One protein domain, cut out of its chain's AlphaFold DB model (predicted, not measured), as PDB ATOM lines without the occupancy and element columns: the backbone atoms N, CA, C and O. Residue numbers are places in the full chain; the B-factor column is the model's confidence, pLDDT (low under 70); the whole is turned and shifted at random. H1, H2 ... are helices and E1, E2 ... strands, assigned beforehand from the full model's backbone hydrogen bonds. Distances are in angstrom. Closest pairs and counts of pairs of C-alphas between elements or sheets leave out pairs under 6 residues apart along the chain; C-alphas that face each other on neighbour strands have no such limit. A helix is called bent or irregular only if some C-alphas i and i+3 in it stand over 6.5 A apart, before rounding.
ATOM      1  N   SER A  17      63.134   1.087 118.830       70.12
ATOM      2  CA  SER A  17      62.230   1.229 119.983       70.12
ATOM      3  C   SER A  17      61.967   2.691 120.364       70.12
ATOM      4  O   SER A  17      60.852   3.006 120.769       70.12
ATOM      5  N   ILE A  18      62.953   3.584 120.225       79.81
ATOM      6  CA  ILE A  18      62.780   5.027 120.467       79.81
ATOM      7  C   ILE A  18      61.873   5.646 119.398       79.81
ATOM      8  O   ILE A  18      60.931   6.348 119.748       79.81
ATOM      9  N   PHE A  19      62.084   5.341 118.113       81.44
ATOM     10  CA  PHE A  19      61.205   5.828 117.040       81.44
ATOM     11  C   PHE A  19      59.769   5.310 117.175       81.44
ATOM     12  O   PHE A  19      58.829   6.073 116.973       81.44
ATOM     13  N   ILE A  20      59.590   4.046 117.576       84.31
ATOM     14  CA  ILE A  20      58.262   3.484 117.865       84.31
ATOM     15  C   ILE A  20      57.615   4.210 119.053       84.31
ATOM     16  O   ILE A  20      56.444   4.569 118.977       84.31
ATOM     17  N   SER A  21      58.369   4.478 120.122       84.31
ATOM     18  CA  SER A  21      57.861   5.210 121.288       84.31
ATOM     19  C   SER A  21      57.469   6.650 120.949       84.31
ATOM     20  O   SER A  21      56.438   7.119 121.418       84.31
ATOM     21  N   ILE A  22      58.257   7.349 120.129       87.81
ATOM     22  CA  ILE A  22      57.943   8.710 119.670       87.81
ATOM     23  C   ILE A  22      56.702   8.691 118.774       87.81
ATOM     24  O   ILE A  22      55.801   9.501 118.967       87.81
ATOM     25  N   GLY A  23      56.615   7.733 117.845       88.56
ATOM     26  CA  GLY A  23      55.431   7.552 117.005       88.56
ATOM     27  C   GLY A  23      54.166   7.308 117.829       88.56
ATOM     28  O   GLY A  23      53.139   7.928 117.569       88.56
ATOM     29  N   LEU A  24      54.252   6.480 118.874       92.44
ATOM     30  CA  LEU A  24      53.144   6.236 119.800       92.44
ATOM     31  C   LEU A  24      52.714   7.520 120.529       92.44
ATOM     32  O   LEU A  24      51.524   7.800 120.620       92.44
ATOM     33  N   ILE A  25      53.672   8.317 121.013       91.56
ATOM     34  CA  ILE A  25      53.393   9.595 121.687       91.56
ATOM     35  C   ILE A  25      52.702  10.574 120.732       91.56
ATOM     36  O   ILE A  25      51.718  11.200 121.115       91.56
ATOM     37  N   ILE A  26      53.159  10.676 119.481       88.69
ATOM     38  CA  ILE A  26      52.538  11.547 118.472       88.69
ATOM     39  C   ILE A  26      51.099  11.109 118.185       88.69
ATOM     40  O   ILE A  26      50.205  11.950 118.147       88.69
ATOM     41  N   ILE A  27      50.850   9.804 118.042       91.25
ATOM     42  CA  ILE A  27      49.495   9.267 117.841       91.25
ATOM     43  C   ILE A  27      48.597   9.591 119.039       91.25
ATOM     44  O   ILE A  27      47.451   9.988 118.848       91.25
ATOM     45  N   LEU A  28      49.112   9.468 120.265       89.56
ATOM     46  CA  LEU A  28      48.367   9.828 121.474       89.56
ATOM     47  C   LEU A  28      48.040  11.326 121.523       89.56
ATOM     48  O   LEU A  28      46.917  11.684 121.868       89.56
ATOM     49  N   ILE A  29      48.977  12.194 121.132       86.50
ATOM     50  CA  ILE A  29      48.751  13.646 121.066       86.50
ATOM     51  C   ILE A  29      47.702  13.981 120.001       86.50
ATOM     52  O   ILE A  29      46.767  14.723 120.282       86.50
ATOM     53  N   LEU A  30      47.808  13.412 118.798       83.94
ATOM     54  CA  LEU A  30      46.833  13.632 117.724       83.94
ATOM     55  C   LEU A  30      45.441  13.115 118.107       83.94
ATOM     56  O   LEU A  30      44.447  13.798 117.869       83.94
ATOM     57  N   GLY A  31      45.377  11.949 118.754       85.56
ATOM     58  CA  GLY A  31      44.137  11.400 119.297       85.56
ATOM     59  C   GLY A  31      43.520  12.314 120.355       85.56
ATOM     60  O   GLY A  31      42.321  12.574 120.310       85.56
ATOM     61  N   TYR A  32      44.335  12.862 121.261       86.31
ATOM     62  CA  TYR A  32      43.873  13.833 122.252       86.31
ATOM     63  C   TYR A  32      43.352  15.115 121.595       86.31
ATOM     64  O   TYR A  32      42.265  15.565 121.936       86.31
ATOM     65  N   LEU A  33      44.068  15.676 120.616       81.19
ATOM     66  CA  LEU A  33      43.632  16.885 119.911       81.19
ATOM     67  C   LEU A  33      42.305  16.672 119.171       81.19
ATOM     68  O   LEU A  33      41.430  17.527 119.259       81.19
ATOM     69  N   ALA A  34      42.110  15.525 118.516       79.06
ATOM     70  CA  ALA A  34      40.855  15.196 117.835       79.06
ATOM     71  C   ALA A  34      39.693  14.888 118.802       79.06
ATOM     72  O   ALA A  34      38.531  15.125 118.477       79.06
ATOM     73  N   ALA A  35      39.988  14.362 119.994       84.31
ATOM     74  CA  ALA A  35      38.983  14.085 121.022       84.31
ATOM     75  C   ALA A  35      38.702  15.290 121.938       84.31
ATOM     76  O   ALA A  35      37.698  15.301 122.649       84.31
ATOM     77  N   SER A  36      39.571  16.302 121.935       84.81
ATOM     78  CA  SER A  36      39.529  17.419 122.880       84.81
ATOM     79  C   SER A  36      38.192  18.179 122.944       84.81
ATOM     80  O   SER A  36      37.736  18.388 124.072       84.81
ATOM     81  N   PRO A  37      37.486  18.523 121.842       85.88
ATOM     82  CA  PRO A  37      36.204  19.222 121.971       85.88
ATOM     83  C   PRO A  37      35.115  18.330 122.572       85.88
ATOM     84  O   PRO A  37      34.306  18.809 123.359       85.88
ATOM     85  N   TYR A  38      35.133  17.021 122.303       85.56
ATOM     86  CA  TYR A  38      34.194  16.074 122.913       85.56
ATOM     87  C   TYR A  38      34.406  15.939 124.425       85.56
ATOM     88  O   TYR A  38      33.443  15.787 125.179       85.56
ATOM     89  N   ILE A  39      35.660  16.021 124.885       85.56
ATOM     90  CA  ILE A  39      35.985  16.023 126.317       85.56
ATOM     91  C   ILE A  39      35.384  17.264 126.985       85.56
ATOM     92  O   ILE A  39      34.729  17.139 128.020       85.56
ATOM     93  N   ILE A  40      35.573  18.444 126.385       87.06
ATOM     94  CA  ILE A  40      35.031  19.697 126.921       87.06
ATOM     95  C   ILE A  40      33.503  19.692 126.884       87.06
ATOM     96  O   ILE A  40      32.886  19.992 127.899       87.06
ATOM     97  N   LEU A  41      32.888  19.267 125.780       84.69
ATOM     98  CA  LEU A  41      31.433  19.165 125.652       84.69
ATOM     99  C   LEU A  41      30.819  18.302 126.764       84.69
ATOM    100  O   LEU A  41      29.832  18.682 127.391       84.69
ATOM    101  N   ASN A  42      31.435  17.157 127.061       84.38
ATOM    102  CA  ASN A  42      30.993  16.289 128.149       84.38
ATOM    103  C   ASN A  42      31.185  16.931 129.534       84.38
ATOM    104  O   ASN A  42      30.370  16.713 130.429       84.38
ATOM    105  N   ASN A  43      32.244  17.720 129.730       84.75
ATOM    106  CA  ASN A  43      32.453  18.455 130.978       84.75
ATOM    107  C   ASN A  43      31.421  19.573 131.152       84.75
ATOM    108  O   ASN A  43      30.854  19.686 132.233       84.75
ATOM    109  N   ILE A  44      31.117  20.322 130.088       82.75
ATOM    110  CA  ILE A  44      30.044  21.323 130.067       82.75
ATOM    111  C   ILE A  44      28.718  20.656 130.440       82.75
ATOM    112  O   ILE A  44      28.057  21.103 131.373       82.75
ATOM    113  N   LYS A  45      28.375  19.536 129.792       82.75
ATOM    114  CA  LYS A  45      27.166  18.761 130.104       82.75
ATOM    115  C   LYS A  45      27.088  18.385 131.586       82.75
ATOM    116  O   LYS A  45      26.073  18.637 132.228       82.75
ATOM    117  N   LYS A  46      28.169  17.848 132.156       83.62
ATOM    118  CA  LYS A  46      28.230  17.508 133.587       83.62
ATOM    119  C   LYS A  46      28.083  18.727 134.495       83.62
ATOM    120  O   LYS A  46      27.436  18.627 135.530       83.62
ATOM    121  N   SER A  47      28.680  19.861 134.136       82.12
ATOM    122  CA  SER A  47      28.551  21.108 134.898       82.12
ATOM    123  C   SER A  47      27.123  21.659 134.854       82.12
ATOM    124  O   SER A  47      26.630  22.139 135.873       82.12
ATOM    125  N   ILE A  48      26.436  21.519 133.717       81.56
ATOM    126  CA  ILE A  48      25.014  21.854 133.572       81.56
ATOM    127  C   ILE A  48      24.151  20.937 134.451       81.56
ATOM    128  O   ILE A  48      23.289  21.430 135.178       81.56
ATOM    129  N   GLU A  49      24.401  19.622 134.426       82.12
ATOM    130  CA  GLU A  49      23.702  18.624 135.255       82.12
ATOM    131  C   GLU A  49      23.940  18.841 136.759       82.12
ATOM    132  O   GLU A  49      23.032  18.656 137.568       82.12
ATOM    133  N   ALA A  50      25.144  19.275 137.138       85.56
ATOM    134  CA  ALA A  50      25.499  19.632 138.509       85.56
ATOM    135  C   ALA A  50      24.970  21.014 138.945       85.56
ATOM    136  O   ALA A  50      25.151  21.390 140.102       85.56
ATOM    137  N   ASN A  51      24.322  21.759 138.038       79.62
ATOM    138  CA  ASN A  51      23.855  23.131 138.238       79.62
ATOM    139  C   ASN A  51      24.965  24.096 138.715       79.62
ATOM    140  O   ASN A  51      24.719  25.001 139.510       79.62
ATOM    141  N   ASP A  52      26.201  23.880 138.249       84.94
ATOM    142  CA  ASP A  52      27.371  24.693 138.595       84.94
ATOM    143  C   ASP A  52      27.582  25.788 137.539       84.94
ATOM    144  O   ASP A  52      28.320  25.623 136.560       84.94
ATOM    145  N   SER A  53      26.914  26.926 137.742       79.50
ATOM    146  CA  SER A  53      26.963  28.085 136.845       79.50
ATOM    147  C   SER A  53      28.365  28.664 136.675       79.50
ATOM    148  O   SER A  53      28.713  29.120 135.585       79.50
ATOM    149  N   LYS A  54      29.221  28.579 137.700       84.06
ATOM    150  CA  LYS A  54      30.616  29.042 137.623       84.06
ATOM    151  C   LYS A  54      31.468  28.123 136.761       84.06
ATOM    152  O   LYS A  54      32.282  28.610 135.976       84.06
ATOM    153  N   ALA A  55      31.285  26.810 136.887       83.25
ATOM    154  CA  ALA A  55      31.983  25.856 136.037       83.25
ATOM    155  C   ALA A  55      31.553  26.004 134.575       83.25
ATOM    156  O   ALA A  55      32.417  26.078 133.706       83.25
ATOM    157  N   VAL A  56      30.250  26.137 134.296       82.25
ATOM    158  CA  VAL A  56      29.747  26.379 132.930       82.25
ATOM    159  C   VAL A  56      30.313  27.680 132.357       82.25
ATOM    160  O   VAL A  56      30.852  27.669 131.253       82.25
ATOM    161  N   ALA A  57      30.295  28.765 133.134       82.75
ATOM    162  CA  ALA A  57      30.856  30.057 132.744       82.75
ATOM    163  C   ALA A  57      32.348  29.985 132.368       82.75
ATOM    164  O   ALA A  57      32.786  30.699 131.473       82.75
ATOM    165  N   SER A  58      33.135  29.104 132.996       85.00
ATOM    166  CA  SER A  58      34.564  28.956 132.673       85.00
ATOM    167  C   SER A  58      34.839  28.409 131.265       85.00
ATOM    168  O   SER A  58      35.931  28.605 130.733       85.00
ATOM    169  N   TYR A  59      33.848  27.755 130.653       83.19
ATOM    170  CA  TYR A  59      33.925  27.224 129.293       83.19
ATOM    171  C   TYR A  59      33.340  28.174 128.242       83.19
ATOM    172  O   TYR A  59      33.270  27.802 127.072       83.19
ATOM    173  N   ILE A  60      32.901  29.372 128.632       84.94
ATOM    174  CA  ILE A  60      32.202  30.312 127.756       84.94
ATOM    175  C   ILE A  60      33.001  31.601 127.658       84.94
ATOM    176  O   ILE A  60      33.353  32.218 128.663       84.94
ATOM    177  N   ASP A  61      33.261  32.021 126.427       85.25
ATOM    178  CA  ASP A  61      33.813  33.332 126.133       85.25
ATOM    179  C   ASP A  61      32.670  34.351 126.041       85.25
ATOM    180  O   ASP A  61      32.079  34.571 124.985       85.25
ATOM    181  N   PHE A  62      32.291  34.926 127.186       81.25
ATOM    182  CA  PHE A  62      31.178  35.879 127.252       81.25
ATOM    183  C   PHE A  62      31.338  37.086 126.315       81.25
ATOM    184  O   PHE A  62      30.339  37.450 125.697       81.25
ATOM    185  N   PRO A  63      32.529  37.708 126.179       80.81
ATOM    186  CA  PRO A  63      32.762  38.733 125.164       80.81
ATOM    187  C   PRO A  63      32.385  38.289 123.746       80.81
ATOM    188  O   PRO A  63      31.558  38.949 123.115       80.81
ATOM    189  N   SER A  64      32.917  37.156 123.275       79.19
ATOM    190  CA  SER A  64      32.640  36.664 121.918       79.19
ATOM    191  C   SER A  64      31.171  36.285 121.736       79.19
ATOM    192  O   SER A  64      30.540  36.676 120.752       79.19
ATOM    193  N   VAL A  65      30.580  35.600 122.721       80.50
ATOM    194  CA  VAL A  65      29.168  35.202 122.652       80.50
ATOM    195  C   VAL A  65      28.266  36.439 122.631       80.50
ATOM    196  O   VAL A  65      27.360  36.511 121.801       80.50
ATOM    197  N   ARG A  66      28.534  37.449 123.469       79.69
ATOM    198  CA  ARG A  66      27.799  38.728 123.474       79.69
ATOM    199  C   ARG A  66      27.860  39.404 122.112       79.69
ATOM    200  O   ARG A  66      26.824  39.840 121.615       79.69
ATOM    201  N   GLN A  67      29.047  39.487 121.519       78.50
ATOM    202  CA  GLN A  67      29.236  40.114 120.215       78.50
ATOM    203  C   GLN A  67      28.469  39.367 119.118       78.50
ATOM    204  O   GLN A  67      27.739  40.000 118.355       78.50
ATOM    205  N   SER A  68      28.553  38.033 119.092       77.06
ATOM    206  CA  SER A  68      27.828  37.209 118.116       77.06
ATOM    207  C   SER A  68      26.303  37.360 118.229       77.06
ATOM    208  O   SER A  68      25.623  37.529 117.219       77.06
ATOM    209  N   LEU A  69      25.756  37.380 119.451       82.25
ATOM    210  CA  LEU A  69      24.320  37.558 119.684       82.25
ATOM    211  C   LEU A  69      23.859  38.975 119.337       82.25
ATOM    212  O   LEU A  69      22.787  39.151 118.762       82.25
ATOM    213  N   LYS A  70      24.674  39.991 119.644       78.94
ATOM    214  CA  LYS A  70      24.399  41.381 119.258       78.94
ATOM    215  C   LYS A  70      24.333  41.531 117.744       78.94
ATOM    216  O   LYS A  70      23.406  42.163 117.245       78.94
ATOM    217  N   ALA A  71      25.278  40.930 117.022       78.69
ATOM    218  CA  ALA A  71      25.281  40.930 115.565       78.69
ATOM    219  C   ALA A  71      24.007  40.277 115.002       78.69
ATOM    220  O   ALA A  71      23.331  40.885 114.174       78.69
ATOM    221  N   GLN A  72      23.627  39.102 115.517       75.00
ATOM    222  CA  GLN A  72      22.416  38.389 115.091       75.00
ATOM    223  C   GLN A  72      21.131  39.189 115.356       75.00
ATOM    224  O   GLN A  72      20.306  39.345 114.456       75.00
ATOM    225  N   LEU A  73      20.966  39.756 116.557       80.94
ATOM    226  CA  LEU A  73      19.787  40.562 116.898       80.94
ATOM    227  C   LEU A  73      19.713  41.850 116.069       80.94
ATOM    228  O   LEU A  73      18.643  42.217 115.584       80.94
ATOM    229  N   ASN A  74      20.846  42.520 115.851       75.94
ATOM    230  CA  ASN A  74      20.902  43.708 115.001       75.94
ATOM    231  C   ASN A  74      20.574  43.387 113.539       75.94
ATOM    232  O   ASN A  74      19.935  44.200 112.871       75.94
ATOM    233  N   GLN A  75      20.989  42.222 113.035       78.12
ATOM    234  CA  GLN A  75      20.629  41.772 111.693       78.12
ATOM    235  C   GLN A  75      19.119  41.518 111.585       78.12
ATOM    236  O   GLN A  75      18.485  42.023 110.659       78.12
ATOM    237  N   GLN A  76      18.519  40.819 112.554       74.19
ATOM    238  CA  GLN A  76      17.071  40.582 112.577       74.19
ATOM    239  C   GLN A  76      16.267  41.891 112.622       74.19
ATOM    240  O   GLN A  76      15.279  42.029 111.899       74.19
ATOM    241  N   LEU A  77      16.695  42.875 113.421       74.94
ATOM    242  CA  LEU A  77      16.054  44.195 113.466       74.94
ATOM    243  C   LEU A  77      16.128  44.913 112.110       74.94
ATOM    244  O   LEU A  77      15.126  45.457 111.651       74.94
ATOM    245  N   GLN A  78      17.274  44.864 111.429       71.44
ATOM    246  CA  GLN A  78      17.428  45.448 110.092       71.44
ATOM    247  C   GLN A  78      16.560  44.745 109.039       71.44
ATOM    248  O   GLN A  78      15.995  45.390 108.156       71.44
ATOM    249  N   GLU A  79      16.417  43.423 109.116       73.19
ATOM    250  CA  GLU A  79      15.520  42.675 108.231       73.19
ATOM    251  C   GLU A  79      14.044  43.037 108.458       73.19
ATOM    252  O   GLU A  79      13.277  43.124 107.496       73.19
ATOM    253  N   GLN A  80      13.642  43.294 109.706       66.94
ATOM    254  CA  GLN A  80      12.300  43.788 110.027       66.94
ATOM    255  C   GLN A  80      12.077  45.220 109.521       66.94
ATOM    256  O   GLN A  80      11.014  45.509 108.974       66.94
ATOM    257  N   GLN A  81      13.088  46.088 109.601       63.91
ATOM    258  CA  GLN A  81      13.031  47.450 109.054       63.91
ATOM    259  C   GLN A  81      12.809  47.451 107.539       63.91
ATOM    260  O   GLN A  81      11.890  48.106 107.056       63.91
ATOM    261  N   LYS A  82      13.568  46.633 106.797       64.19
ATOM    262  CA  LYS A  82      13.399  46.472 105.339       64.19
ATOM    263  C   LYS A  82      12.007  45.956 104.953       64.19
ATOM    264  O   LYS A  82      11.520  46.225 103.856       64.19
ATOM    265  N   LYS A  83      11.359  45.184 105.832       61.91
ATOM    266  CA  LYS A  83       9.970  44.737 105.641       61.91
ATOM    267  C   LYS A  83       8.962  45.850 105.953       61.91
ATOM    268  O   LYS A  83       7.971  45.943 105.233       61.91
ATOM    269  N   SER A  84       9.223  46.692 106.959       55.94
ATOM    270  CA  SER A  84       8.354  47.821 107.338       55.94
ATOM    271  C   SER A  84       8.384  48.960 106.318       55.94
ATOM    272  O   SER A  84       7.334  49.506 106.022       55.94
ATOM    273  N   GLU A  85       9.531  49.229 105.685       51.00
ATOM    274  CA  GLU A  85       9.729  50.295 104.678       51.00
ATOM    275  C   GLU A  85       8.838  50.151 103.419       51.00
ATOM    276  O   GLU A  85       8.643  51.097 102.658       51.00
ATOM    277  N   ASN A  86       8.240  48.972 103.197       53.50
ATOM    278  CA  ASN A  86       7.217  48.756 102.161       53.50
ATOM    279  C   ASN A  86       5.794  49.181 102.589       53.50
ATOM    280  O   ASN A  86       4.854  49.084 101.797       53.50
ATOM    281  N   THR A  87       5.629  49.647 103.823       54.19
ATOM    282  CA  THR A  87       4.399  50.173 104.428       54.19
ATOM    283  C   THR A  87       4.695  51.620 104.839       54.19
ATOM    284  O   THR A  87       5.828  51.920 105.184       54.19
ATOM    285  N   GLU A  88       3.738  52.546 104.714       53.81
ATOM    286  CA  GLU A  88       3.973  53.992 104.906       53.81
ATOM    287  C   GLU A  88       4.866  54.317 106.120       53.81
ATOM    288  O   GLU A  88       4.538  53.944 107.241       53.81
ATOM    289  N   ASN A  89       5.969  55.038 105.876       56.88
ATOM    290  CA  ASN A  89       6.942  55.465 106.884       56.88
ATOM    291  C   ASN A  89       6.272  56.328 107.972       56.88
ATOM    292  O   ASN A  89       6.109  57.539 107.794       56.88
ATOM    293  N   ASP A  90       5.887  55.716 109.093       66.19
ATOM    294  CA  ASP A  90       5.411  56.423 110.280       66.19
ATOM    295  C   ASP A  90       6.632  56.968 111.049       66.19
ATOM    296  O   ASP A  90       7.530  56.198 111.398       66.19
ATOM    297  N   PRO A  91       6.697  58.275 111.367       67.94
ATOM    298  CA  PRO A  91       7.712  58.841 112.262       67.94
ATOM    299  C   PRO A  91       7.856  58.111 113.612       67.94
ATOM    300  O   PRO A  91       8.854  58.289 114.311       67.94
ATOM    301  N   PHE A  92       6.864  57.306 114.010       74.50
ATOM    302  CA  PHE A  92       6.919  56.460 115.199       74.50
ATOM    303  C   PHE A  92       7.815  55.211 115.045       74.50
ATOM    304  O   PHE A  92       8.377  54.756 116.045       74.50
ATOM    305  N   ASP A  93       8.033  54.698 113.829       69.88
ATOM    306  CA  ASP A  93       8.864  53.507 113.578       69.88
ATOM    307  C   ASP A  93      10.346  53.767 113.885       69.88
ATOM    308  O   ASP A  93      11.025  52.933 114.487       69.88
ATOM    309  N   GLU A  94      10.851  54.963 113.565       69.50
ATOM    310  CA  GLU A  94      12.219  55.373 113.912       69.50
ATOM    311  C   GLU A  94      12.442  55.410 115.434       69.50
ATOM    312  O   GLU A  94      13.496  55.002 115.930       69.50
ATOM    313  N   LEU A  95      11.430  55.837 116.198       76.56
ATOM    314  CA  LEU A  95      11.488  55.853 117.659       76.56
ATOM    315  C   LEU A  95      11.461  54.434 118.245       76.56
ATOM    316  O   LEU A  95      12.210  54.146 119.183       76.56
ATOM    317  N   ILE A  96      10.631  53.543 117.690       71.50
ATOM    318  CA  ILE A  96      10.600  52.123 118.072       71.50
ATOM    319  C   ILE A  96      11.962  51.473 117.803       71.50
ATOM    320  O   ILE A  96      12.470  50.757 118.665       71.50
ATOM    321  N   ASN A  97      12.586  51.764 116.661       71.44
ATOM    322  CA  ASN A  97      13.902  51.238 116.293       71.44
ATOM    323  C   ASN A  97      15.005  51.696 117.256       71.44
ATOM    324  O   ASN A  97      15.802  50.881 117.732       71.44
ATOM    325  N   LEU A  98      15.032  52.987 117.602       74.12
ATOM    326  CA  LEU A  98      15.986  53.512 118.580       74.12
ATOM    327  C   LEU A  98      15.794  52.850 119.952       74.12
ATOM    328  O   LEU A  98      16.759  52.498 120.622       74.12
ATOM    329  N   PHE A  99      14.549  52.616 120.362       76.38
ATOM    330  CA  PHE A  99      14.270  51.928 121.614       76.38
ATOM    331  C   PHE A  99      14.675  50.445 121.570       76.38
ATOM    332  O   PHE A  99      15.325  49.965 122.499       76.38
ATOM    333  N   ALA A 100      14.372  49.734 120.481       71.38
ATOM    334  CA  ALA A 100      14.735  48.332 120.291       71.38
ATOM    335  C   ALA A 100      16.255  48.123 120.364       71.38
ATOM    336  O   ALA A 100      16.712  47.281 121.135       71.38
ATOM    337  N   THR A 101      17.045  48.944 119.663       70.69
ATOM    338  CA  THR A 101      18.519  48.861 119.705       70.69
ATOM    339  C   THR A 101      19.085  49.080 121.111       70.69
ATOM    340  O   THR A 101      19.997  48.364 121.519       70.69
ATOM    341  N   THR A 102      18.504  49.986 121.909       75.44
ATOM    342  CA  THR A 102      18.929  50.197 123.308       75.44
ATOM    343  C   THR A 102      18.560  49.037 124.240       75.44
ATOM    344  O   THR A 102      19.207  48.832 125.268       75.44
ATOM    345  N   MET A 103      17.527  48.258 123.900       78.31
ATOM    346  CA  MET A 103      17.102  47.090 124.673       78.31
ATOM    347  C   MET A 103      17.915  45.831 124.369       78.31
ATOM    348  O   MET A 103      18.015  44.977 125.252       78.31
ATOM    349  N   VAL A 104      18.517  45.726 123.177       76.81
ATOM    350  CA  VAL A 104      19.337  44.572 122.756       76.81
ATOM    351  C   VAL A 104      20.425  44.270 123.784       76.81
ATOM    352  O   VAL A 104      20.503  43.146 124.276       76.81
ATOM    353  N   ASP A 105      21.200  45.278 124.191       76.81
ATOM    354  CA  ASP A 105      22.294  45.094 125.153       76.81
ATOM    355  C   ASP A 105      21.782  44.548 126.500       76.81
ATOM    356  O   ASP A 105      22.368  43.634 127.079       76.81
ATOM    357  N   LYS A 106      20.622  45.024 126.968       79.38
ATOM    358  CA  LYS A 106      20.017  44.571 128.230       79.38
ATOM    359  C   LYS A 106      19.477  43.139 128.151       79.38
ATOM    360  O   LYS A 106      19.557  42.396 129.133       79.38
ATOM    361  N   ILE A 107      18.914  42.749 127.008       79.38
ATOM    362  CA  ILE A 107      18.431  41.381 126.766       79.38
ATOM    363  C   ILE A 107      19.617  40.417 126.744       79.38
ATOM    364  O   ILE A 107      19.584  39.400 127.439       79.38
ATOM    365  N   ILE A 108      20.684  40.770 126.023       79.25
ATOM    366  CA  ILE A 108      21.900  39.956 125.947       79.25
ATOM    367  C   ILE A 108      22.525  39.793 127.334       79.25
ATOM    368  O   ILE A 108      22.855  38.676 127.726       79.25
ATOM    369  N   ASP A 109      22.619  40.865 128.118       75.94
ATOM    370  CA  ASP A 109      23.156  40.811 129.482       75.94
ATOM    371  C   ASP A 109      22.329  39.923 130.413       75.94
ATOM    372  O   ASP A 109      22.872  39.240 131.283       75.94
ATOM    373  N   THR A 110      21.013  39.890 130.206       77.81
ATOM    374  CA  THR A 110      20.116  39.014 130.963       77.81
ATOM    375  C   THR A 110      20.293  37.554 130.542       77.81
ATOM    376  O   THR A 110      20.348  36.679 131.405       77.81
ATOM    377  N   MET A 111      20.433  37.268 129.243       72.50
ATOM    378  CA  MET A 111      20.634  35.905 128.730       72.50
ATOM    379  C   MET A 111      22.011  35.331 129.083       72.50
ATOM    380  O   MET A 111      22.120  34.158 129.431       72.50
ATOM    381  N   LEU A 112      23.055  36.159 129.027       78.44
ATOM    382  CA  LEU A 112      24.443  35.758 129.268       78.44
ATOM    383  C   LEU A 112      24.857  35.798 130.740       78.44
ATOM    384  O   LEU A 112      26.018  35.564 131.068       78.44
ATOM    385  N   ASN A 113      23.919  36.050 131.647       80.44
ATOM    386  CA  ASN A 113      24.166  35.890 133.070       80.44
ATOM    387  C   ASN A 113      24.447  34.401 133.383       80.44
ATOM    388  O   ASN A 113      23.622  33.559 133.015       80.44
ATOM    389  N   PRO A 114      25.551  34.046 134.079       71.25
ATOM    390  CA  PRO A 114      25.911  32.656 134.378       71.25
ATOM    391  C   PRO A 114      24.780  31.790 134.948       71.25
ATOM    392  O   PRO A 114      24.696  30.610 134.617       71.25
ATOM    393  N   GLU A 115      23.892  32.366 135.762       75.00
ATOM    394  CA  GLU A 115      22.749  31.651 136.356       75.00
ATOM    395  C   GLU A 115      21.596  31.408 135.363       75.00
ATOM    396  O   GLU A 115      20.882  30.407 135.434       75.00
ATOM    397  N   ASN A 116      21.412  32.319 134.408       72.19
ATOM    398  CA  ASN A 116      20.346  32.218 133.409       72.19
ATOM    399  C   ASN A 116      20.769  31.304 132.257       72.19
ATOM    400  O   ASN A 116      19.955  30.562 131.710       72.19
ATOM    401  N   LEU A 117      22.061  31.298 131.934       74.25
ATOM    402  CA  LEU A 117      22.617  30.488 130.867       74.25
ATOM    403  C   LEU A 117      22.600  28.987 131.197       74.25
ATOM    404  O   LEU A 117      22.309  28.179 130.322       74.25
ATOM    405  N   THR A 118      22.820  28.582 132.452       72.94
ATOM    406  CA  THR A 118      22.615  27.174 132.848       72.94
ATOM    407  C   THR A 118      21.160  26.752 132.695       72.94
ATOM    408  O   THR A 118      20.894  25.650 132.228       72.94
ATOM    409  N   THR A 119      20.220  27.635 133.032       68.81
ATOM    410  CA  THR A 119      18.778  27.398 132.890       68.81
ATOM    411  C   THR A 119      18.386  27.252 131.414       68.81
ATOM    412  O   THR A 119      17.712  26.285 131.057       68.81
ATOM    413  N   LEU A 120      18.904  28.127 130.546       71.62
ATOM    414  CA  LEU A 120      18.764  28.025 129.090       71.62
ATOM    415  C   LEU A 120      19.322  26.713 128.537       71.62
ATOM    416  O   LEU A 120      18.644  26.012 127.792       71.62
ATOM    417  N   LEU A 121      20.553  26.363 128.915       70.75
ATOM    418  CA  LEU A 121      21.223  25.153 128.436       70.75
ATOM    419  C   LEU A 121      20.596  23.864 128.991       70.75
ATOM    420  O   LEU A 121      20.756  22.802 128.397       70.75
ATOM    421  N   GLN A 122      19.852  23.947 130.096       66.81
ATOM    422  CA  GLN A 122      18.989  22.869 130.591       66.81
ATOM    423  C   GLN A 122      17.693  22.727 129.773       66.81
ATOM    424  O   GLN A 122      16.900  21.834 130.058       66.81
ATOM    425  N   GLY A 123      17.454  23.600 128.789       58.75
ATOM    426  CA  GLY A 123      16.233  23.620 127.984       58.75
ATOM    427  C   GLY A 123      15.016  24.181 128.719       58.75
ATOM    428  O   GLY A 123      13.898  24.041 128.218       58.75
ATOM    429  N   LYS A 124      15.210  24.809 129.890       61.88
ATOM    430  CA  LYS A 124      14.148  25.489 130.639       61.88
ATOM    431  C   LYS A 124      13.935  26.871 130.025       61.88
ATOM    432  O   LYS A 124      14.893  27.619 129.831       61.88
ATOM    433  N   THR A 125      12.693  27.205 129.696       50.19
ATOM    434  CA  THR A 125      12.368  28.479 129.052       50.19
ATOM    435  C   THR A 125      12.603  29.653 130.011       50.19
ATOM    436  O   THR A 125      12.265  29.603 131.193       50.19
ATOM    437  N   VAL A 149      16.148  15.264 122.814       60.69
ATOM    438  CA  VAL A 149      17.102  16.248 122.300       60.69
ATOM    439  C   VAL A 149      18.174  15.499 121.517       60.69
ATOM    440  O   VAL A 149      18.960  14.739 122.092       60.69
ATOM    441  N   SER A 150      18.196  15.700 120.200       60.06
ATOM    442  CA  SER A 150      19.244  15.155 119.341       60.06
ATOM    443  C   SER A 150      20.401  16.142 119.265       60.06
ATOM    444  O   SER A 150      20.195  17.335 119.037       60.06
ATOM    445  N   TYR A 151      21.615  15.625 119.446       70.00
ATOM    446  CA  TYR A 151      22.851  16.388 119.342       70.00
ATOM    447  C   TYR A 151      23.612  15.912 118.110       70.00
ATOM    448  O   TYR A 151      24.105  14.782 118.076       70.00
ATOM    449  N   GLU A 152      23.729  16.773 117.110       75.06
ATOM    450  CA  GLU A 152      24.629  16.554 115.982       75.06
ATOM    451  C   GLU A 152      25.912  17.345 116.217       75.06
ATOM    452  O   GLU A 152      25.892  18.479 116.681       75.06
ATOM    453  N   THR A 153      27.061  16.727 115.951       77.69
ATOM    454  CA  THR A 153      28.360  17.386 116.136       77.69
ATOM    455  C   THR A 153      29.120  17.386 114.827       77.69
ATOM    456  O   THR A 153      29.182  16.361 114.146       77.69
ATOM    457  N   SER A 154      29.705  18.524 114.471       75.94
ATOM    458  CA  SER A 154      30.477  18.662 113.242       75.94
ATOM    459  C   SER A 154      31.721  19.519 113.452       75.94
ATOM    460  O   SER A 154      31.699  20.550 114.122       75.94
ATOM    461  N   TYR A 155      32.836  19.095 112.858       74.81
ATOM    462  CA  TYR A 155      34.012  19.947 112.729       74.81
ATOM    463  C   TYR A 155      33.821  20.871 111.529       74.81
ATOM    464  O   TYR A 155      33.705  20.393 110.402       74.81
ATOM    465  N   LYS A 156      33.804  22.185 111.771       79.44
ATOM    466  CA  LYS A 156      33.809  23.198 110.705       79.44
ATOM    467  C   LYS A 156      35.234  23.543 110.278       79.44
ATOM    468  O   LYS A 156      35.479  23.800 109.108       79.44
ATOM    469  N   SER A 157      36.186  23.498 111.210       81.06
ATOM    470  CA  SER A 157      37.621  23.624 110.935       81.06
ATOM    471  C   SER A 157      38.445  22.936 112.030       81.06
ATOM    472  O   SER A 157      37.895  22.421 113.003       81.06
ATOM    473  N   PHE A 158      39.778  22.950 111.923       77.75
ATOM    474  CA  PHE A 158      40.652  22.412 112.977       77.75
ATOM    475  C   PHE A 158      40.463  23.113 114.337       77.75
ATOM    476  O   PHE A 158      40.657  22.494 115.387       77.75
ATOM    477  N   ASN A 159      40.055  24.384 114.315       83.19
ATOM    478  CA  ASN A 159      39.868  25.216 115.501       83.19
ATOM    479  C   ASN A 159      38.401  25.568 115.769       83.19
ATOM    480  O   ASN A 159      38.156  26.295 116.721       83.19
ATOM    481  N   ARG A 160      37.446  25.060 114.974       80.44
ATOM    482  CA  ARG A 160      36.017  25.371 115.101       80.44
ATOM    483  C   ARG A 160      35.175  24.100 115.085       80.44
ATOM    484  O   ARG A 160      35.168  23.348 114.106       80.44
ATOM    485  N   PHE A 161      34.451  23.882 116.171       80.50
ATOM    486  CA  PHE A 161      33.599  22.723 116.392       80.50
ATOM    487  C   PHE A 161      32.174  23.192 116.677       80.50
ATOM    488  O   PHE A 161      31.971  24.053 117.523       80.50
ATOM    489  N   GLN A 162      31.196  22.646 115.965       85.50
ATOM    490  CA  GLN A 162      29.796  23.041 116.071       85.50
ATOM    491  C   GLN A 162      28.964  21.892 116.638       85.50
ATOM    492  O   GLN A 162      29.120  20.737 116.230       85.50
ATOM    493  N   VAL A 163      28.076  22.230 117.569       80.44
ATOM    494  CA  VAL A 163      27.097  21.330 118.176       80.44
ATOM    495  C   VAL A 163      25.707  21.850 117.850       80.44
ATOM    496  O   VAL A 163      25.312  22.909 118.326       80.44
ATOM    497  N   ASP A 164      24.978  21.094 117.047       80.12
ATOM    498  CA  ASP A 164      23.624  21.403 116.610       80.12
ATOM    499  C   ASP A 164      22.630  20.691 117.531       80.12
ATOM    500  O   ASP A 164      22.664  19.464 117.671       80.12
ATOM    501  N   ILE A 165      21.771  21.468 118.191       75.81
ATOM    502  CA  ILE A 165      20.775  20.995 119.153       75.81
ATOM    503  C   ILE A 165      19.397  21.072 118.492       75.81
ATOM    504  O   ILE A 165      18.943  22.152 118.110       75.81
ATOM    505  N   LYS A 166      18.732  19.920 118.365       76.12
ATOM    506  CA  LYS A 166      17.372  19.795 117.815       76.12
ATOM    507  C   LYS A 166      16.397  19.431 118.934       76.12
ATOM    508  O   LYS A 166      16.552  18.375 119.556       76.12
ATOM    509  N   LYS A 167      15.415  20.292 119.192       62.28
ATOM    510  CA  LYS A 167      14.267  20.052 120.065       62.28
ATOM    511  C   LYS A 167      13.099  19.654 119.162       62.28
ATOM    512  O   LYS A 167      12.640  20.415 118.320       62.28
ATOM    513  N   ASP A 168      12.658  18.410 119.320       56.47
ATOM    514  CA  ASP A 168      11.715  17.724 118.432       56.47
ATOM    515  C   ASP A 168      12.294  17.420 117.038       56.47
ATOM    516  O   ASP A 168      13.330  17.935 116.634       56.47
ATOM    517  N   LYS A 169      11.687  16.470 116.315       51.25
ATOM    518  CA  LYS A 169      12.210  15.881 115.058       51.25
ATOM    519  C   LYS A 169      12.156  16.842 113.852       51.25
ATOM    520  O   LYS A 169      11.786  16.433 112.751       51.25
ATOM    521  N   SER A 170      12.474  18.109 114.072       47.44
ATOM    522  CA  SER A 170      12.605  19.164 113.078       47.44
ATOM    523  C   SER A 170      13.871  18.957 112.240       47.44
ATOM    524  O   SER A 170      14.868  18.397 112.702       47.44
ATOM    525  N   ALA A 171      13.806  19.351 110.964       48.84
ATOM    526  CA  ALA A 171      14.924  19.210 110.031       48.84
ATOM    527  C   ALA A 171      16.064  20.200 110.336       48.84
ATOM    528  O   ALA A 171      17.230  19.850 110.143       48.84
ATOM    529  N   ASP A 172      15.718  21.372 110.874       49.81
ATOM    530  CA  ASP A 172      16.638  22.458 111.212       49.81
ATOM    531  C   ASP A 172      16.931  22.481 112.727       49.81
ATOM    532  O   ASP A 172      16.055  22.122 113.521       49.81
ATOM    533  N   PRO A 173      18.169  22.812 113.147       55.81
ATOM    534  CA  PRO A 173      18.521  22.933 114.559       55.81
ATOM    535  C   PRO A 173      17.905  24.191 115.163       55.81
ATOM    536  O   PRO A 173      17.982  25.248 114.557       55.81
ATOM    537  N   ASP A 174      17.364  24.112 116.379       61.81
ATOM    538  CA  ASP A 174      16.846  25.307 117.059       61.81
ATOM    539  C   ASP A 174      17.998  26.182 117.573       61.81
ATOM    540  O   ASP A 174      17.921  27.411 117.581       61.81
ATOM    541  N   ILE A 175      19.082  25.536 118.019       70.12
ATOM    542  CA  ILE A 175      20.248  26.189 118.618       70.12
ATOM    543  C   ILE A 175      21.522  25.499 118.120       70.12
ATOM    544  O   ILE A 175      21.701  24.300 118.338       70.12
ATOM    545  N   SER A 176      22.448  26.255 117.527       75.31
ATOM    546  CA  SER A 176      23.822  25.792 117.287       75.31
ATOM    547  C   SER A 176      24.782  26.455 118.265       75.31
ATOM    548  O   SER A 176      24.862  27.678 118.365       75.31
ATOM    549  N   VAL A 177      25.562  25.638 118.961       79.06
ATOM    550  CA  VAL A 177      26.644  26.082 119.839       79.06
ATOM    551  C   VAL A 177      27.960  25.917 119.094       79.06
ATOM    552  O   VAL A 177      28.327  24.807 118.705       79.06
ATOM    553  N   VAL A 178      28.691  27.009 118.906       85.50
ATOM    554  CA  VAL A 178      29.986  27.011 118.228       85.50
ATOM    555  C   VAL A 178      31.096  27.175 119.262       85.50
ATOM    556  O   VAL A 178      31.124  28.113 120.062       85.50
ATOM    557  N   MET A 179      32.029  26.229 119.234       80.62
ATOM    558  CA  MET A 179      33.203  26.181 120.089       80.62
ATOM    559  C   MET A 179      34.458  26.480 119.277       80.62
ATOM    560  O   MET A 179      34.692  25.862 118.234       80.62
ATOM    561  N   THR A 180      35.301  27.361 119.808       83.69
ATOM    562  CA  THR A 180      36.602  27.703 119.231       83.69
ATOM    563  C   THR A 180      37.727  27.236 120.146       83.69
ATOM    564  O   THR A 180      37.583  27.171 121.373       83.69
ATOM    565  N   ARG A 181      38.850  26.840 119.547       84.31
ATOM    566  CA  ARG A 181      40.028  26.388 120.286       84.31
ATOM    567  C   ARG A 181      40.735  27.569 120.952       84.31
ATOM    568  O   ARG A 181      41.150  28.497 120.271       84.31
ATOM    569  N   ASP A 182      40.954  27.457 122.257       78.00
ATOM    570  CA  ASP A 182      41.740  28.385 123.071       78.00
ATOM    571  C   ASP A 182      42.905  27.616 123.723       78.00
ATOM    572  O   ASP A 182      42.743  26.863 124.695       78.00
ATOM    573  N   GLY A 183      44.088  27.713 123.106       82.38
ATOM    574  CA  GLY A 183      45.273  26.929 123.464       82.38
ATOM    575  C   GLY A 183      45.078  25.416 123.266       82.38
ATOM    576  O   GLY A 183      44.971  24.926 122.142       82.38
ATOM    577  N   LEU A 184      45.071  24.661 124.372       78.62
ATOM    578  CA  LEU A 184      44.770  23.216 124.403       78.62
ATOM    579  C   LEU A 184      43.328  22.912 124.841       78.62
ATOM    580  O   LEU A 184      42.941  21.746 124.922       78.62
ATOM    581  N   SER A 185      42.556  23.950 125.156       78.44
ATOM    582  CA  SER A 185      41.166  23.855 125.588       78.44
ATOM    583  C   SER A 185      40.218  24.390 124.515       78.44
ATOM    584  O   SER A 185      40.648  24.894 123.479       78.44
ATOM    585  N   TRP A 186      38.919  24.246 124.754       85.62
ATOM    586  CA  TRP A 186      37.877  24.784 123.889       85.62
ATOM    587  C   TRP A 186      36.954  25.667 124.707       85.62
ATOM    588  O   TRP A 186      36.638  25.328 125.850       85.62
ATOM    589  N   LYS A 187      36.506  26.761 124.098       86.50
ATOM    590  CA  LYS A 187      35.515  27.665 124.669       86.50
ATOM    591  C   LYS A 187      34.353  27.833 123.710       86.50
ATOM    592  O   LYS A 187      34.542  27.816 122.497       86.50
ATOM    593  N   VAL A 188      33.157  27.991 124.255       83.81
ATOM    594  CA  VAL A 188      31.983  28.415 123.494       83.81
ATOM    595  C   VAL A 188      32.156  29.892 123.177       83.81
ATOM    596  O   VAL A 188      32.264  30.700 124.096       83.81
ATOM    597  N   THR A 189      32.204  30.229 121.894       78.44
ATOM    598  CA  THR A 189      32.417  31.605 121.426       78.44
ATOM    599  C   THR A 189      31.195  32.178 120.733       78.44
ATOM    600  O   THR A 189      31.090  33.390 120.602       78.44
ATOM    601  N   GLU A 190      30.266  31.329 120.298       81.06
ATOM    602  CA  GLU A 190      29.106  31.760 119.532       81.06
ATOM    603  C   GLU A 190      27.907  30.839 119.796       81.06
ATOM    604  O   GLU A 190      28.039  29.617 119.924       81.06
ATOM    605  N   LEU A 191      26.735  31.461 119.911       77.19
ATOM    606  CA  LEU A 191      25.436  30.806 120.024       77.19
ATOM    607  C   LEU A 191      24.583  31.305 118.861       77.19
ATOM    608  O   LEU A 191      24.308  32.500 118.786       77.19
ATOM    609  N   VAL A 192      24.190  30.410 117.962       77.12
ATOM    610  CA  VAL A 192      23.325  30.730 116.823       77.12
ATOM    611  C   VAL A 192      21.924  30.232 117.134       77.12
ATOM    612  O   VAL A 192      21.739  29.048 117.423       77.12
ATOM    613  N   LEU A 193      20.953  31.142 117.106       72.50
ATOM    614  CA  LEU A 193      19.543  30.833 117.321       72.50
ATOM    615  C   LEU A 193      18.837  30.834 115.967       72.50
ATOM    616  O   LEU A 193      18.863  31.845 115.266       72.50
ATOM    617  N   TYR A 194      18.203  29.721 115.604       66.75
ATOM    618  CA  TYR A 194      17.385  29.657 114.395       66.75
ATOM    619  C   TYR A 194      15.925  29.860 114.783       66.75
ATOM    620  O   TYR A 194      15.370  29.125 115.602       66.75
ATOM    621  N   ASP A 195      15.309  30.888 114.205       54.38
ATOM    622  CA  ASP A 195      13.882  31.124 114.364       54.38
ATOM    623  C   ASP A 195      13.119  30.120 113.493       54.38
ATOM    624  O   ASP A 195      13.182  30.164 112.262       54.38
ATOM    625  N   ASN A 196      12.422  29.181 114.130       45.97
ATOM    626  CA  ASN A 196      11.651  28.141 113.452       45.97
ATOM    627  C   ASN A 196      10.280  28.669 113.016       45.97
ATOM    628  O   ASN A 196       9.259  27.996 113.165       45.97
ATOM    629  N   GLU A 197      10.225  29.871 112.449       38.94
ATOM    630  CA  GLU A 197       9.077  30.279 111.657       38.94
ATOM    631  C   GLU A 197       9.235  29.737 110.235       38.94
ATOM    632  O   GLU A 197      10.182  30.050 109.514       38.94
TER     633      GLU A 197
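AT A GLANCE: This is residues 17 to 125 and 149 to 197 of the 362 residues of the protein "DUF2939 domain-containing protein" of Acinetobacter towneri (UniProt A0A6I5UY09). A strongly twisted wall of four strands has the second arm of a long bent helix, H1b, packed on one face, while the other arm, H1a, reaches away, its residues 17 to 31 sticking out at one end. A long helical hairpin, H3 and H4, begins beside edge strand E4 and reaches toward the other end, where residues 86 to 92 stick out; short H2 and H5 meet near the end of H1b. The printed part has 158 residues, with five named helices, then four named strands, in a mixed class; the sheet's order is E1, E2, E3, E4, antiparallel throughout. It is loose, with a radius of gyration of the C-alphas of 20.1 A, and a rod spanning 80 by 32 by 32 A.

IN THESE COORDINATES: H1, residues 17 to 49, was assigned as one helix by its hydrogen bonds but is bent, with C-alphas 34 and 37 lying 7.4 A apart. Its arms are H1a, residues 17 to 34, 25.6 A long from C-alpha 17 at (62.230, 1.229, 119.983), and H1b, residues 37 to 49, 18.3 A. H2 is residues 53 to 58, H3 residues 62 to 84, 32.6 A, H4 residues 91 to 111, 31.1 A, and H5 residues 114 to 121. E1 is residues 150 to 157, E2 160 to 166, E3 175 to 182 and E4 185 to 193, 24.2 A, ending at C-alpha 193 (19.543, 30.833, 117.321).

HOW THE PARTS SIT: H1a and H1b stand at a steep tilt of 48 degrees. H1b is on one face of the sheet, making two layers, a helix over a sheet; its closest C-alphas to E4 are Pro 37 and Trp 186, 6.1 A. E1 to E4 form a meander, each strand the antiparallel neighbour of the one before. N 152 and O 164 of E1 and E2 are 2.9 A apart, N 163 and O 177 of E2 and E3 2.8 A, and N 178 and O 190 of E3 and E4 2.9 A, within hydrogen-bond range. H3 stands at the sheet's level, with Val 65 and Glu 190 of E4 the closest C-alphas, 4.6 A. H3 and H4, a hairpin, touch at a shallow tilt of 23 degrees, opposite ways, closest at C-alphas Arg 66 and Ile 108, 6.5 A. H4 has a kink of 31 degrees near residue 102. H2 touches H5, about perpendicular at 88 degrees, closest at C-alphas Ser 53 and Pro 114, 5.3 A. Every O i to N i+4 pair is within hydrogen-bond range in H1a, H1b, H2 and H3, against 14 of 17 in H4 and 2 of 4 in H5.

THE WHOLE: The farthest C-alphas, Ser 17 and Glu 88, are 80.0 A apart. Residues 126 to 148 are not printed, and C-alphas 125 and 149 are 14.8 A apart across the cut. Of the links printed whole, none is long. Mean pLDDT of the printed part is 75.4; 33 residues are under 70, among them 80 to 91 and 167 to 174.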